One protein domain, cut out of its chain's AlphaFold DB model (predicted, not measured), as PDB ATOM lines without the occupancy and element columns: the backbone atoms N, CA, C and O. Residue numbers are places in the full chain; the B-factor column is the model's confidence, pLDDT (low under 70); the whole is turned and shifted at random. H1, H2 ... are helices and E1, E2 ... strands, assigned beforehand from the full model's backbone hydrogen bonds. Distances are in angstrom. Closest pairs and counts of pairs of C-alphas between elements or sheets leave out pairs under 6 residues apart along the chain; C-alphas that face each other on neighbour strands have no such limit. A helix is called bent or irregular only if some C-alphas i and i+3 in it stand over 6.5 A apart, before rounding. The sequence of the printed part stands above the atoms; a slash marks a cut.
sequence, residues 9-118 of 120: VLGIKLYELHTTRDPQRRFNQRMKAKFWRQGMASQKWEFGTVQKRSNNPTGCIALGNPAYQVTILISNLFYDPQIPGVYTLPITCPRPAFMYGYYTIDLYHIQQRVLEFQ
ATOM      1  N   VAL A   9     281.983 177.137 281.495       89.88
ATOM      2  CA  VAL A   9     283.134 177.518 282.324       89.88
ATOM      3  C   VAL A   9     284.352 176.759 281.823       89.88
ATOM      4  O   VAL A   9     284.280 175.543 281.642       89.88
ATOM      5  N   LEU A  10     285.470 177.454 281.628       92.75
ATOM      6  CA  LEU A  10     286.772 176.844 281.376       92.75
ATOM      7  C   LEU A  10     287.661 177.063 282.599       92.75
ATOM      8  O   LEU A  10     287.960 178.195 282.960       92.75
ATOM      9  N   GLY A  11     288.074 175.974 283.238       93.31
ATOM     10  CA  GLY A  11     289.046 175.995 284.323       93.31
ATOM     11  C   GLY A  11     290.380 175.463 283.831       93.31
ATOM     12  O   GLY A  11     290.435 174.371 283.264       93.31
ATOM     13  N   ILE A  12     291.448 176.218 284.071       90.31
ATOM     14  CA  ILE A  12     292.816 175.830 283.735       90.31
ATOM     15  C   ILE A  12     293.635 175.832 285.017       90.31
ATOM     16  O   ILE A  12     293.661 176.817 285.751       90.31
ATOM     17  N   LYS A  13     294.299 174.713 285.288       87.12
ATOM     18  CA  LYS A  13     295.250 174.574 286.382       87.12
ATOM     19  C   LYS A  13     296.634 174.401 285.789       87.12
ATOM     20  O   LYS A  13     296.915 173.388 285.148       87.12
ATOM     21  N   LEU A  14     297.478 175.396 286.017       83.69
ATOM     22  CA  LEU A  14     298.897 175.316 285.718       83.69
ATOM     23  C   LEU A  14     299.589 174.555 286.853       83.69
ATOM     24  O   LEU A  14     299.212 174.701 288.016       83.69
ATOM     25  N   TYR A  15     300.577 173.734 286.508       71.31
ATOM     26  CA  TYR A  15     301.480 173.082 287.461       71.31
ATOM     27  C   TYR A  15     300.798 172.271 288.570       71.31
ATOM     28  O   TYR A  15     300.988 172.500 289.764       71.31
ATOM     29  N   GLU A  16     300.028 171.255 288.191       62.88
ATOM     30  CA  GLU A  16     299.593 170.263 289.170       62.88
ATOM     31  C   GLU A  16     300.735 169.287 289.488       62.88
ATOM     32  O   GLU A  16     301.203 168.577 288.600       62.88
ATOM     33  N   LEU A  17     301.154 169.221 290.759       56.59
ATOM     34  CA  LEU A  17     302.135 168.241 291.238       56.59
ATOM     35  C   LEU A  17     301.646 166.819 290.915       56.59
ATOM     36  O   LEU A  17     300.585 166.394 291.377       56.59
ATOM     37  N   HIS A  18     302.413 166.080 290.114       56.22
ATOM     38  CA  HIS A  18     302.147 164.665 289.874       56.22
ATOM     39  C   HIS A  18     302.638 163.817 291.055       56.22
ATOM     40  O   HIS A  18     303.738 164.028 291.557       56.22
ATOM     41  N   THR A  19     301.868 162.821 291.491       50.47
ATOM     42  CA  THR A  19     302.294 161.887 292.555       50.47
ATOM     43  C   THR A  19     303.472 161.007 292.131       50.47
ATOM     44  O   THR A  19     304.247 160.556 292.974       50.47
ATOM     45  N   THR A  20     303.640 160.786 290.826       48.75
ATOM     46  CA  THR A  20     304.773 160.037 290.265       48.75
ATOM     47  C   THR A  20     306.041 160.881 290.294       48.75
ATOM     48  O   THR A  20     306.130 161.929 289.652       48.75
ATOM     49  N   ARG A  21     307.018 160.399 291.057       52.34
ATOM     50  CA  ARG A  21     308.346 160.987 291.198       52.34
ATOM     51  C   ARG A  21     309.266 160.467 290.095       52.34
ATOM     52  O   ARG A  21     309.289 159.272 289.822       52.34
ATOM     53  N   ASP A  22     310.059 161.360 289.519       53.94
ATOM     54  CA  ASP A  22     311.311 161.013 288.831       53.94
ATOM     55  C   ASP A  22     312.223 160.209 289.799       53.94
ATOM     56  O   ASP A  22     312.127 160.423 291.015       53.94
ATOM     57  N   PRO A  23     313.109 159.311 289.318       53.50
ATOM     58  CA  PRO A  23     314.168 158.667 290.117       53.50
ATOM     59  C   PRO A  23     314.899 159.582 291.128       53.50
ATOM     60  O   PRO A  23     315.347 159.134 292.178       53.50
ATOM     61  N   GLN A  24     314.972 160.882 290.848       55.28
ATOM     62  CA  GLN A  24     315.570 161.958 291.643       55.28
ATOM     63  C   GLN A  24     314.573 162.673 292.584       55.28
ATOM     64  O   GLN A  24     314.878 163.747 293.099       55.28
ATOM     65  N   ARG A  25     313.368 162.123 292.796       52.84
ATOM     66  CA  ARG A  25     312.287 162.649 293.661       52.84
ATOM     67  C   ARG A  25     311.735 164.035 293.292       52.84
ATOM     68  O   ARG A  25     311.197 164.728 294.151       52.84
ATOM     69  N   ARG A  26     311.813 164.437 292.022       54.03
ATOM     70  CA  ARG A  26     311.277 165.727 291.543       54.03
ATOM     71  C   ARG A  26     309.909 165.546 290.874       54.03
ATOM     72  O   ARG A  26     309.631 164.488 290.312       54.03
ATOM     73  N   PHE A  27     309.057 166.566 290.977       52.19
ATOM     74  CA  PHE A  27     307.691 166.550 290.451       52.19
ATOM     75  C   PHE A  27     307.666 166.878 288.954       52.19
ATOM     76  O   PHE A  27     308.258 167.871 288.534       52.19
ATOM     77  N   ASN A  28     306.948 166.077 288.162       56.09
ATOM     78  CA  ASN A  28     306.605 166.444 286.787       56.09
ATOM     79  C   ASN A  28     305.587 167.590 286.809       56.09
ATOM     80  O   ASN A  28     304.602 167.538 287.550       56.09
ATOM     81  N   GLN A  29     305.830 168.613 285.995       65.75
ATOM     82  CA  GLN A  29     304.933 169.747 285.823       65.75
ATOM     83  C   GLN A  29     303.935 169.421 284.710       65.75
ATOM     84  O   GLN A  29     304.327 169.173 283.573       65.75
ATOM     85  N   ARG A  30     302.645 169.380 285.052       73.88
ATOM     86  CA  ARG A  30     301.552 169.196 284.088       73.88
ATOM     87  C   ARG A  30     300.532 170.315 284.206       73.88
ATOM     88  O   ARG A  30     300.321 170.850 285.297       73.88
ATOM     89  N   MET A  31     299.857 170.609 283.105       81.62
ATOM     90  CA  MET A  31     298.739 171.542 283.054       81.62
ATOM     91  C   MET A  31     297.458 170.760 282.765       81.62
ATOM     92  O   MET A  31     297.453 169.749 282.058       81.62
ATOM     93  N   LYS A  32     296.349 171.194 283.352       88.50
ATOM     94  CA  LYS A  32     295.045 170.568 283.138       88.50
ATOM     95  C   LYS A  32     294.024 171.603 282.754       88.50
ATOM     96  O   LYS A  32     293.947 172.651 283.387       88.50
ATOM     97  N   ALA A  33     293.206 171.271 281.770       91.44
ATOM     98  CA  ALA A  33     292.017 172.036 281.454       91.44
ATOM     99  C   ALA A  33     290.789 171.173 281.713       91.44
ATOM    100  O   ALA A  33     290.771 169.970 281.442       91.44
ATOM    101  N   LYS A  34     289.745 171.798 282.240       94.44
ATOM    102  CA  LYS A  34     288.427 171.193 282.344       94.44
ATOM    103  C   LYS A  34     287.402 172.200 281.864       94.44
ATOM    104  O   LYS A  34     287.417 173.357 282.273       94.44
ATOM    105  N   PHE A  35     286.536 171.751 280.973       94.44
ATOM    106  CA  PHE A  35     285.489 172.565 280.387       94.44
ATOM    107  C   PHE A  35     284.137 172.002 280.787       94.44
ATOM    108  O   PHE A  35     283.864 170.807 280.634       94.44
ATOM    109  N   TRP A  36     283.297 172.875 281.317       92.62
ATOM    110  CA  TRP A  36     281.938 172.566 281.712       92.62
ATOM    111  C   TRP A  36     280.984 173.319 280.809       92.62
ATOM    112  O   TRP A  36     281.157 174.511 280.566       92.62
ATOM    113  N   ARG A  37     279.953 172.617 280.350       90.00
ATOM    114  CA  ARG A  37     278.828 173.188 279.620       90.00
ATOM    115  C   ARG A  37     277.547 172.735 280.284       90.00
ATOM    116  O   ARG A  37     277.428 171.580 280.691       90.00
ATOM    117  N   GLN A  38     276.598 173.650 280.405       85.44
ATOM    118  CA  GLN A  38     275.298 173.318 280.957       85.44
ATOM    119  C   GLN A  38     274.630 172.230 280.101       85.44
ATOM    120  O   GLN A  38     274.591 172.337 278.878       85.44
ATOM    121  N   GLY A  39     274.129 171.174 280.745       84.00
ATOM    122  CA  GLY A  39     273.463 170.063 280.056       84.00
ATOM    123  C   GLY A  39     274.394 169.116 279.287       84.00
ATOM    124  O   GLY A  39     273.897 168.252 278.574       84.00
ATOM    125  N   MET A  40     275.720 169.241 279.419       87.62
ATOM    126  CA  MET A  40     276.683 168.348 278.762       87.62
ATOM    127  C   MET A  40     277.703 167.784 279.756       87.62
ATOM    128  O   MET A  40     277.995 168.382 280.794       87.62
ATOM    129  N   ALA A  41     278.286 166.633 279.419       91.12
ATOM    130  CA  ALA A  41     279.396 166.068 280.179       91.12
ATOM    131  C   ALA A  41     280.623 166.996 280.138       91.12
ATOM    132  O   ALA A  41     280.918 167.628 279.121       91.12
ATOM    133  N   SER A  42     281.362 167.066 281.249       92.81
ATOM    134  CA  SER A  42     282.583 167.874 281.307       92.81
ATOM    135  C   SER A  42     283.679 167.266 280.435       92.81
ATOM    136  O   SER A  42     283.964 166.074 280.566       92.81
ATOM    137  N   GLN A  43     284.356 168.092 279.647       93.75
ATOM    138  CA  GLN A  43     285.538 167.696 278.883       93.75
ATOM    139  C   GLN A  43     286.803 168.009 279.682       93.75
ATOM    140  O   GLN A  43     286.826 168.954 280.474       93.75
ATOM    141  N   LYS A  44     287.840 167.185 279.526       92.88
ATOM    142  CA  LYS A  44     289.092 167.285 280.281       92.88
ATOM    143  C   LYS A  44     290.273 167.104 279.343       92.88
ATOM    144  O   LYS A  44     290.228 166.241 278.473       92.88
ATOM    145  N   TRP A  45     291.330 167.857 279.602       90.50
ATOM    146  CA  TRP A  45     292.599 167.759 278.901       90.50
ATOM    147  C   TRP A  45     293.737 167.755 279.907       90.50
ATOM    148  O   TRP A  45     293.728 168.527 280.870       90.50
ATOM    149  N   GLU A  46     294.729 166.912 279.652       84.81
ATOM    150  CA  GLU A  46     296.056 167.029 280.248       84.81
ATOM    151  C   GLU A  46     296.993 167.520 279.147       84.81
ATOM    152  O   GLU A  46     297.131 166.866 278.115       84.81
ATOM    153  N   PHE A  47     297.566 168.705 279.330       81.12
ATOM    154  CA  PHE A  47     298.428 169.375 278.359       81.12
ATOM    155  C   PHE A  47     299.661 169.935 279.078       81.12
ATOM    156  O   PHE A  47     299.712 169.961 280.308       81.12
ATOM    157  N   GLY A  48     300.698 170.339 278.349       69.06
ATOM    158  CA  GLY A  48     301.877 170.933 278.983       69.06
ATOM    159  C   GLY A  48     302.709 169.987 279.842       69.06
ATOM    160  O   GLY A  48     303.466 170.451 280.686       69.06
ATOM    161  N   THR A  49     302.585 168.671 279.658       62.69
ATOM    162  CA  THR A  49     303.486 167.692 280.272       62.69
ATOM    163  C   THR A  49     304.858 167.796 279.611       62.69
ATOM    164  O   THR A  49     305.080 167.198 278.561       62.69
ATOM    165  N   VAL A  50     305.780 168.558 280.193       58.81
ATOM    166  CA  VAL A  50     307.190 168.544 279.776       58.81
ATOM    167  C   VAL A  50     307.869 167.372 280.469       58.81
ATOM    168  O   VAL A  50     307.811 167.251 281.697       58.81
ATOM    169  N   GLN A  51     308.513 166.488 279.709       54.00
ATOM    170  CA  GLN A  51     309.408 165.510 280.322       54.00
ATOM    171  C   GLN A  51     310.588 166.259 280.952       54.00
ATOM    172  O   GLN A  51     311.268 167.047 280.309       54.00
ATOM    173  N   LYS A  52     310.877 166.054 282.236       47.50
ATOM    174  CA  LYS A  52     311.985 166.780 282.870       47.50
ATOM    175  C   LYS A  52     313.320 166.451 282.169       47.50
ATOM    176  O   LYS A  52     313.679 165.283 282.078       47.50
ATOM    177  N   ARG A  53     314.061 167.486 281.729       46.41
ATOM    178  CA  ARG A  53     315.266 167.436 280.850       46.41
ATOM    179  C   ARG A  53     315.015 167.080 279.377       46.41
ATOM    180  O   ARG A  53     315.961 166.813 278.644       46.41
ATOM    181  N   SER A  54     313.767 167.100 278.938       52.09
ATOM    182  CA  SER A  54     313.380 166.948 277.544       52.09
ATOM    183  C   SER A  54     312.289 167.977 277.278       52.09
ATOM    184  O   SER A  54     311.174 167.846 277.771       52.09
ATOM    185  N   ASN A  55     312.581 169.007 276.487       55.00
ATOM    186  CA  ASN A  55     311.594 170.034 276.122       55.00
ATOM    187  C   ASN A  55     310.435 169.474 275.264       55.00
ATOM    188  O   ASN A  55     309.641 170.237 274.726       55.00
ATOM    189  N   ASN A  56     310.320 168.147 275.136       54.22
ATOM    190  CA  ASN A  56     309.268 167.480 274.396       54.22
ATOM    191  C   ASN A  56     307.966 167.465 275.210       54.22
ATOM    192  O   ASN A  56     307.890 166.801 276.255       54.22
ATOM    193  N   PRO A  57     306.917 168.154 274.728       59.97
ATOM    194  CA  PRO A  57     305.600 168.073 275.321       59.97
ATOM    195  C   PRO A  57     305.036 166.670 275.114       59.97
ATOM    196  O   PRO A  57     305.126 166.089 274.034       59.97
ATOM    197  N   THR A  58     304.394 166.123 276.134       63.19
ATOM    198  CA  THR A  58     303.712 164.834 276.034       63.19
ATOM    199  C   THR A  58     302.257 165.127 275.669       63.19
ATOM    200  O   THR A  58     301.484 165.564 276.521       63.19
ATOM    201  N   GLY A  59     301.914 164.979 274.384       73.31
ATOM    202  CA  GLY A  59     300.552 165.098 273.843       73.31
ATOM    203  C   GLY A  59     300.269 166.388 273.061       73.31
ATOM    204  O   GLY A  59     300.089 166.350 271.843       73.31
ATOM    205  N   CYS A  60     300.248 167.540 273.737       81.56
ATOM    206  CA  CYS A  60     299.995 168.842 273.106       81.56
ATOM    207  C   CYS A  60     301.279 169.387 272.448       81.56
ATOM    208  O   CYS A  60     301.999 170.213 273.009       81.56
ATOM    209  N   ILE A  61     301.609 168.844 271.274       81.50
ATOM    210  CA  ILE A  61     302.907 169.056 270.607       81.50
ATOM    211  C   ILE A  61     302.889 170.098 269.489       81.50
ATOM    212  O   ILE A  61     303.950 170.570 269.091       81.50
ATOM    213  N   ALA A  62     301.711 170.457 268.982       85.12
ATOM    214  CA  ALA A  62     301.577 171.340 267.835       85.12
ATOM    215  C   ALA A  62     300.339 172.226 267.949       85.12
ATOM    216  O   ALA A  62     299.308 171.817 268.493       85.12
ATOM    217  N   LEU A  63     300.464 173.417 267.366       90.00
ATOM    218  CA  LEU A  63     299.355 174.320 267.116       90.00
ATOM    219  C   LEU A  63     298.290 173.631 266.254       90.00
ATOM    220  O   LEU A  63     298.615 172.905 265.316       90.00
ATOM    221  N   GLY A  64     297.018 173.894 266.537       90.94
ATOM    222  CA  GLY A  64     295.920 173.433 265.698       90.94
ATOM    223  C   GLY A  64     295.460 172.008 265.993       90.94
ATOM    224  O   GLY A  64     294.583 171.516 265.290       90.94
ATOM    225  N   ASN A  65     296.022 171.329 266.998       90.62
ATOM    226  CA  ASN A  65     295.642 169.954 267.306       90.62
ATOM    227  C   ASN A  65     294.200 169.901 267.859       90.62
ATOM    228  O   ASN A  65     293.975 170.355 268.986       90.62
ATOM    229  N   PRO A  66     293.231 169.289 267.144       90.56
ATOM    230  CA  PRO A  66     291.827 169.279 267.562       90.56
ATOM    231  C   PRO A  66     291.603 168.607 268.921       90.56
ATOM    232  O   PRO A  66     290.679 168.962 269.648       90.56
ATOM    233  N   ALA A  67     292.473 167.663 269.301       90.50
ATOM    234  CA  ALA A  67     292.398 166.993 270.595       90.50
ATOM    235  C   ALA A  67     292.671 167.941 271.773       90.50
ATOM    236  O   ALA A  67     292.291 167.614 272.891       90.50
ATOM    237  N   TYR A  68     293.289 169.102 271.534       91.81
ATOM    238  CA  TYR A  68     293.669 170.100 272.540       91.81
ATOM    239  C   TYR A  68     293.020 171.469 272.303       91.81
ATOM    240  O   TYR A  68     293.497 172.484 272.811       91.81
ATOM    241  N   GLN A  69     291.913 171.498 271.559       94.00
ATOM    242  CA  GLN A  69     291.136 172.707 271.321       94.00
ATOM    243  C   GLN A  69     289.839 172.707 272.123       94.00
ATOM    244  O   GLN A  69     289.100 171.722 272.182       94.00
ATOM    245  N   VAL A  70     289.545 173.854 272.728       93.38
ATOM    246  CA  VAL A  70     288.273 174.121 273.394       93.38
ATOM    247  C   VAL A  70     287.454 175.029 272.491       93.38
ATOM    248  O   VAL A  70     287.733 176.220 272.376       93.38
ATOM    249  N   THR A  71     286.437 174.461 271.853       93.44
ATOM    250  CA  THR A  71     285.532 175.197 270.967       93.44
ATOM    251  C   THR A  71     284.272 175.615 271.717       93.44
ATOM    252  O   THR A  71     283.553 174.786 272.282       93.44
ATOM    253  N   ILE A  72     283.985 176.913 271.704       91.31
ATOM    254  CA  ILE A  72     282.858 177.532 272.395       91.31
ATOM    255  C   ILE A  72     282.037 178.305 271.365       91.31
ATOM    256  O   ILE A  72     282.583 179.083 270.594       91.31
ATOM    257  N   LEU A  73     280.718 178.117 271.334       89.06
ATOM    258  CA  LEU A  73     279.849 178.990 270.541       89.06
ATOM    259  C   LEU A  73     279.892 180.410 271.107       89.06
ATOM    260  O   LEU A  73     279.723 180.594 272.313       89.06
ATOM    261  N   ILE A  74     280.057 181.410 270.247       87.31
ATOM    262  CA  ILE A  74     280.131 182.815 270.670       87.31
ATOM    263  C   ILE A  74     278.844 183.243 271.390       87.31
ATOM    264  O   ILE A  74     278.892 183.948 272.398       87.31
ATOM    265  N   SER A  75     277.693 182.730 270.958       83.62
ATOM    266  CA  SER A  75     276.406 182.931 271.635       83.62
ATOM    267  C   SER A  75     276.358 182.439 273.088       83.62
ATOM    268  O   SER A  75     275.561 182.959 273.861       83.62
ATOM    269  N   ASN A  76     277.206 181.482 273.483       84.25
ATOM    270  CA  ASN A  76     277.311 181.034 274.875       84.25
ATOM    271  C   ASN A  76     278.202 181.949 275.727       84.25
ATOM    272  O   ASN A  76     278.023 181.981 276.941       84.25
ATOM    273  N   LEU A  77     279.152 182.665 275.112       81.19
ATOM    274  CA  LEU A  77     280.028 183.622 275.800       81.19
ATOM    275  C   LEU A  77     279.286 184.919 276.130       81.19
ATOM    276  O   LEU A  77     279.417 185.441 277.230       81.19
ATOM    277  N   PHE A  78     278.481 185.400 275.184       78.94
ATOM    278  CA  PHE A  78     277.682 186.622 275.315       78.94
ATOM    279  C   PHE A  78     276.216 186.319 275.641       78.94
ATOM    280  O   PHE A  78     275.314 187.040 275.217       78.94
ATOM    281  N   TYR A  79     275.962 185.204 276.327       77.06
ATOM    282  CA  TYR A  79     274.607 184.826 276.691       77.06
ATOM    283  C   TYR A  79     274.079 185.759 277.781       77.06
ATOM    284  O   TYR A  79     274.542 185.711 278.918       77.06
ATOM    285  N   ASP A  80     273.081 186.560 277.426       74.00
ATOM    286  CA  ASP A  80     272.298 187.343 278.373       74.00
ATOM    287  C   ASP A  80     270.984 186.599 278.670       74.00
ATOM    288  O   ASP A  80     270.125 186.481 277.785       74.00
ATOM    289  N   PRO A  81     270.835 185.974 279.851       71.50
ATOM    290  CA  PRO A  81     269.589 185.325 280.217       71.50
ATOM    291  C   PRO A  81     268.504 186.348 280.508       71.50
ATOM    292  O   PRO A  81     268.714 187.366 281.158       71.50
ATOM    293  N   GLN A  82     267.280 185.967 280.174       68.94
ATOM    294  CA  GLN A  82     266.119 186.693 280.644       68.94
ATOM    295  C   GLN A  82     266.018 186.588 282.175       68.94
ATOM    296  O   GLN A  82     265.909 185.489 282.725       68.94
ATOM    297  N   ILE A  83     266.071 187.733 282.860       68.50
ATOM    298  CA  ILE A  83     265.925 187.818 284.318       68.50
ATOM    299  C   ILE A  83     264.431 187.688 284.661       68.50
ATOM    300  O   ILE A  83     263.635 188.526 284.224       68.50
ATOM    301  N   PRO A  84     264.014 186.677 285.446       65.50
ATOM    302  CA  PRO A  84     262.620 186.539 285.856       65.50
ATOM    303  C   PRO A  84     262.152 187.775 286.639       65.50
ATOM    304  O   PRO A  84     262.806 188.183 287.595       65.50
ATOM    305  N   GLY A  85     261.018 188.361 286.248       67.06
ATOM    306  CA  GLY A  85     260.416 189.518 286.929       67.06
ATOM    307  C   GLY A  85     260.828 190.892 286.386       67.06
ATOM    308  O   GLY A  85     260.186 191.882 286.725       67.06
ATOM    309  N   VAL A  86     261.824 190.968 285.498       64.50
ATOM    310  CA  VAL A  86     262.122 192.186 284.733       64.50
ATOM    311  C   VAL A  86     261.510 192.019 283.345       64.50
ATOM    312  O   VAL A  86     262.011 191.246 282.529       64.50
ATOM    313  N   TYR A  87     260.414 192.731 283.064       51.34
ATOM    314  CA  TYR A  87     259.842 192.831 281.718       51.34
ATOM    315  C   TYR A  87     260.779 193.650 280.823       51.34
ATOM    316  O   TYR A  87     260.534 194.812 280.518       51.34
ATOM    317  N   THR A  88     261.879 193.042 280.395       57.19
ATOM    318  CA  THR A  88     262.533 193.462 279.164       57.19
ATOM    319  C   THR A  88     261.707 192.861 278.036       57.19
ATOM    320  O   THR A  88     261.587 191.640 277.921       57.19
ATOM    321  N   LEU A  89     261.063 193.715 277.232       51.75
ATOM    322  CA  LEU A  89     260.593 193.303 275.907       51.75
ATOM    323  C   LEU A  89     261.737 192.516 275.256       51.75
ATOM    324  O   LEU A  89     262.883 192.952 275.409       51.75
ATOM    325  N   PRO A  90     261.478 191.374 274.590       53.78
ATOM    326  CA  PRO A  90     262.538 190.667 273.897       53.78
ATOM    327  C   PRO A  90     263.160 191.686 272.959       53.78
ATOM    328  O   PRO A  90     262.506 192.145 272.023       53.78
ATOM    329  N   ILE A  91     264.386 192.115 273.261       54.06
ATOM    330  CA  ILE A  91     265.111 192.978 272.355       54.06
ATOM    331  C   ILE A  91     265.336 192.068 271.156       54.06
ATOM    332  O   ILE A  91     266.212 191.204 271.166       54.06
ATOM    333  N   THR A  92     264.503 192.218 270.130       51.47
ATOM    334  CA  THR A  92     264.719 191.708 268.778       51.47
ATOM    335  C   THR A  92     265.879 192.494 268.179       51.47
ATOM    336  O   THR A  92     265.775 193.116 267.129       51.47
ATOM    337  N   CYS A  93     267.012 192.505 268.880       56.12
ATOM    338  CA  CYS A  93     268.265 192.911 268.302       56.12
ATOM    339  C   CYS A  93     268.632 191.762 267.365       56.12
ATOM    340  O   CYS A  93     268.778 190.627 267.844       56.12
ATOM    341  N   PRO A  94     268.713 191.990 266.044       63.69
ATOM    342  CA  PRO A  94     269.206 190.967 265.143       63.69
ATOM    343  C   PRO A  94     270.569 190.534 265.669       63.69
ATOM    344  O   PRO A  94     271.480 191.353 265.802       63.69
ATOM    345  N   ARG A  95     270.687 189.254 266.045       67.69
ATOM    346  CA  ARG A  95     271.964 188.729 266.516       67.69
ATOM    347  C   ARG A  95     272.954 188.919 265.374       67.69
ATOM    348  O   ARG A  95     272.713 188.391 264.286       67.69
ATOM    349  N   PRO A  96     274.030 189.686 265.578       74.38
ATOM    350  CA  PRO A  96     274.993 189.905 264.520       74.38
ATOM    351  C   PRO A  96     275.578 188.554 264.095       74.38
ATOM    352  O   PRO A  96     275.753 187.659 264.923       74.38
ATOM    353  N   ALA A  97     275.875 188.398 262.802       78.31
ATOM    354  CA  ALA A  97     276.238 187.106 262.209       78.31
ATOM    355  C   ALA A  97     277.402 186.397 262.935       78.31
ATOM    356  O   ALA A  97     277.447 185.169 262.994       78.31
ATOM    357  N   PHE A  98     278.304 187.157 263.568       78.50
ATOM    358  CA  PHE A  98     279.411 186.603 264.347       78.50
ATOM    359  C   PHE A  98     278.961 185.785 265.573       78.50
ATOM    360  O   PHE A  98     279.704 184.915 266.015       78.50
ATOM    361  N   MET A  99     277.752 185.992 266.115       80.56
ATOM    362  CA  MET A  99     277.233 185.207 267.249       80.56
ATOM    363  C   MET A  99     277.015 183.723 266.918       80.56
ATOM    364  O   MET A  99     276.964 182.896 267.831       80.56
ATOM    365  N   TYR A 100     276.898 183.385 265.631       83.44
ATOM    366  CA  TYR A 100     276.804 182.006 265.146       83.44
ATOM    367  C   TYR A 100     278.179 181.355 264.939       83.44
ATOM    368  O   TYR A 100     278.257 180.168 264.634       83.44
ATOM    369  N   GLY A 101     279.260 182.118 265.111       88.56
ATOM    370  CA  GLY A 101     280.620 181.615 265.022       88.56
ATOM    371  C   GLY A 101     281.065 180.841 266.263       88.56
ATOM    372  O   GLY A 101     280.418 180.831 267.319       88.56
ATOM    373  N   TYR A 102     282.235 180.225 266.127       91.38
ATOM    374  CA  TYR A 102     282.926 179.533 267.202       91.38
ATOM    375  C   TYR A 102     284.154 180.326 267.637       91.38
ATOM    376  O   TYR A 102     284.922 180.817 266.814       91.38
ATOM    377  N   TYR A 103     284.348 180.408 268.944       90.25
ATOM    378  CA  TYR A 103     285.577 180.846 269.571       90.25
ATOM    379  C   TYR A 103     286.370 179.611 269.998       90.25
ATOM    380  O   TYR A 103     285.886 178.800 270.793       90.25
ATOM    381  N   THR A 104     287.575 179.457 269.458       93.88
ATOM    382  CA  THR A 104     288.435 178.304 269.736       93.88
ATOM    383  C   THR A 104     289.624 178.740 270.570       93.88
ATOM    384  O   THR A 104     290.385 179.618 270.174       93.88
ATOM    385  N   ILE A 105     289.798 178.097 271.720       93.75
ATOM    386  CA  ILE A 105     290.977 178.253 272.565       93.75
ATOM    387  C   ILE A 105     291.883 177.059 272.304       93.75
ATOM    388  O   ILE A 105     291.492 175.917 272.546       93.75
ATOM    389  N   ASP A 106     293.093 177.326 271.828       93.88
ATOM    390  CA  ASP A 106     294.109 176.299 271.632       93.88
ATOM    391  C   ASP A 106     295.002 176.207 272.875       93.88
ATOM    392  O   ASP A 106     295.711 177.159 273.221       93.88
ATOM    393  N   LEU A 107     294.962 175.062 273.560       91.62
ATOM    394  CA  LEU A 107     295.742 174.837 274.777       91.62
ATOM    395  C   LEU A 107     297.257 174.834 274.505       91.62
ATOM    396  O   LEU A 107     298.031 175.068 275.433       91.62
ATOM    397  N   TYR A 108     297.682 174.651 273.250       89.06
ATOM    398  CA  TYR A 108     299.085 174.752 272.855       89.06
ATOM    399  C   TYR A 108     299.644 176.158 273.089       89.06
ATOM    400  O   TYR A 108     300.739 176.295 273.626       89.06
ATOM    401  N   HIS A 109     298.888 177.213 272.773       89.94
ATOM    402  CA  HIS A 109     299.335 178.589 273.026       89.94
ATOM    403  C   HIS A 109     299.540 178.857 274.517       89.94
ATOM    404  O   HIS A 109     300.501 179.516 274.909       89.94
ATOM    405  N   ILE A 110     298.648 178.322 275.352       88.50
ATOM    406  CA  ILE A 110     298.745 178.454 276.808       88.50
ATOM    407  C   ILE A 110     299.989 177.720 277.303       88.50
ATOM    408  O   ILE A 110     300.750 178.278 278.084       88.50
ATOM    409  N   GLN A 111     300.231 176.506 276.805       83.25
ATOM    410  CA  GLN A 111     301.452 175.765 277.102       83.25
ATOM    411  C   GLN A 111     302.705 176.560 276.724       83.25
ATOM    412  O   GLN A 111     303.571 176.716 277.574       83.25
ATOM    413  N   GLN A 112     302.803 177.074 275.494       82.94
ATOM    414  CA  GLN A 112     303.989 177.808 275.036       82.94
ATOM    415  C   GLN A 112     304.254 179.048 275.891       82.94
ATOM    416  O   GLN A 112     305.365 179.216 276.377       82.94
ATOM    417  N   ARG A 113     303.220 179.850 276.184       85.44
ATOM    418  CA  ARG A 113     303.351 180.999 277.094       85.44
ATOM    419  C   ARG A 113     303.895 180.595 278.453       85.44
ATOM    420  O   ARG A 113     304.768 181.255 278.995       85.44
ATOM    421  N   VAL A 114     303.373 179.511 279.007       78.44
ATOM    422  CA  VAL A 114     303.797 179.024 280.314       78.44
ATOM    423  C   VAL A 114     305.253 178.554 280.283       78.44
ATOM    424  O   VAL A 114     305.964 178.826 281.238       78.44
ATOM    425  N   LEU A 115     305.720 177.928 279.196       75.81
ATOM    426  CA  LEU A 115     307.127 177.542 279.022       75.81
ATOM    427  C   LEU A 115     308.056 178.753 278.862       75.81
ATOM    428  O   LEU A 115     309.103 178.787 279.499       75.81
ATOM    429  N   GLU A 116     307.653 179.766 278.088       76.06
ATOM    430  CA  GLU A 116     308.414 181.015 277.911       76.06
ATOM    431  C   GLU A 116     308.718 181.700 279.255       76.06
ATOM    432  O   GLU A 116     309.818 182.204 279.463       76.06
ATOM    433  N   PHE A 117     307.766 181.689 280.195       71.25
ATOM    434  CA  PHE A 117     307.948 182.268 281.532       71.25
ATOM    435  C   PHE A 117     308.839 181.439 282.470       71.25
ATOM    436  O   PHE A 117     309.167 181.915 283.551       71.25
ATOM    437  N   GLN A 118     309.207 180.206 282.110       62.72
ATOM    438  CA  GLN A 118     310.087 179.361 282.928       62.72
ATOM    439  C   GLN A 118     311.561 179.465 282.557       62.72
ATOM    440  O   GLN A 118     312.406 179.057 283.352       62.72
TER     441      GLN A 118
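This is residues 9 to 118 of the 120 residues of an uncharacterized protein of Rhizophagus irregularis (strain DAOM 181602 / DAOM 197198 / MUCL 43194) (UniProt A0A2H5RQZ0). Picture a long, loosely built domain: a twisted sheet of three strands, E1, E2 and E3, with the helix H3 over one face, and a separate two-stranded ribbon, E6 and E7, that leads straight into H3. E3 runs on into E4, which with E5 makes a small hairpin towards one end, while a long loop between H1 and H2 reaches out at the other, where residues 83 to 89 stick out free. The printed part has 110 residues, with seven named strands and three named helices in the order E1 E2 E3 E4 E5 E6 H1 H2 E7 H3, and its class is mixed, helices and strands. The three sheets, in the orders E1 - E2 - E3, E4 - E5 and E6 - E7, are antiparallel. The whole is loose, with a radius of gyration of the C-alphas of 19.1 A and spans of 65 by 28 by 25 A.

Find C-alpha 9 at (283.134, 177.518, 282.324); from there strand E1, residues 9 to 21, runs 31.4 A to C-alpha 21 at (308.346, 160.987, 291.198), and it bends by 54 degrees at residue 14. Strand E2, residues 27 to 37, comes back over 31.5 A. Next read E3, residues 43 to 47, 13.0 A long, then the short E4, residues 49 to 51, 6.3 A, and E5, residues 54 to 58, 10.0 A. Strand E6, residues 69 to 73, covers 12.9 A and is followed at once by helix H1, residues 74 to 77, 5.2 A. Helix H2, residues 97 to 100, 5.9 A, comes before strand E7, residues 102 to 106, 12.5 A. Helix H3, residues 107 to 116, runs 14.4 A and ends at C-alpha 116, (308.414, 181.015, 277.911).

Begin with E1, E2 and E3, a meander, each strand the antiparallel neighbour of the one before. E1 and E2 form a hairpin with 153 degrees between their directions; look for N 11 and O 34, 2.9 A apart. E2 and E3, also a hairpin, stand at 156 degrees, with N 33 and O 45 at 2.9 A. E2 is the inner strand. H3 is on this sheet, at a height of 10.3 A, over E1 and E2, and is only just slantwise to the strands, at 32 degrees to E2 on the local plane. The closest C-alphas of H3 and E3 are those of Leu 107 and Phe 47, 7.1 A apart. E3 runs on into E4 across one residue, at 25 degrees; E4 and E5 are an antiparallel hairpin, with N 58 and O 49 at 2.7 A. The closest C-alphas of E2 and E4 are those of Arg 30 and Thr 49, 4.5 A apart. E6 and E7 are antiparallel at 159 degrees, with N 72 and O 103 at 2.8 A; E3 is apart from both. H1 and H2 touch, their closest C-alphas being those of Ser 75 and Met 99 at 5.0 A, and neither is on the sheet of E1, E2 and E3. In H3 every O i to N i+4 pair is within hydrogen-bond range; H1 and H2 are too short for such a pair, and each has its one O i to N i+3 pair within range.

Measure the length from C-alpha 23 of Pro 23 to C-alpha 89 of Leu 89, the two farthest apart, at 65.4 A. The printed part has no cut. The link from H1 to H2, 19 residues, is long; that from E5 to E6 is short, and the others are tight. The mean pLDDT of the printed part is 75.7, and it falls under 70 at residues 16 to 29, 48 to 58, 82 to 95 and 118.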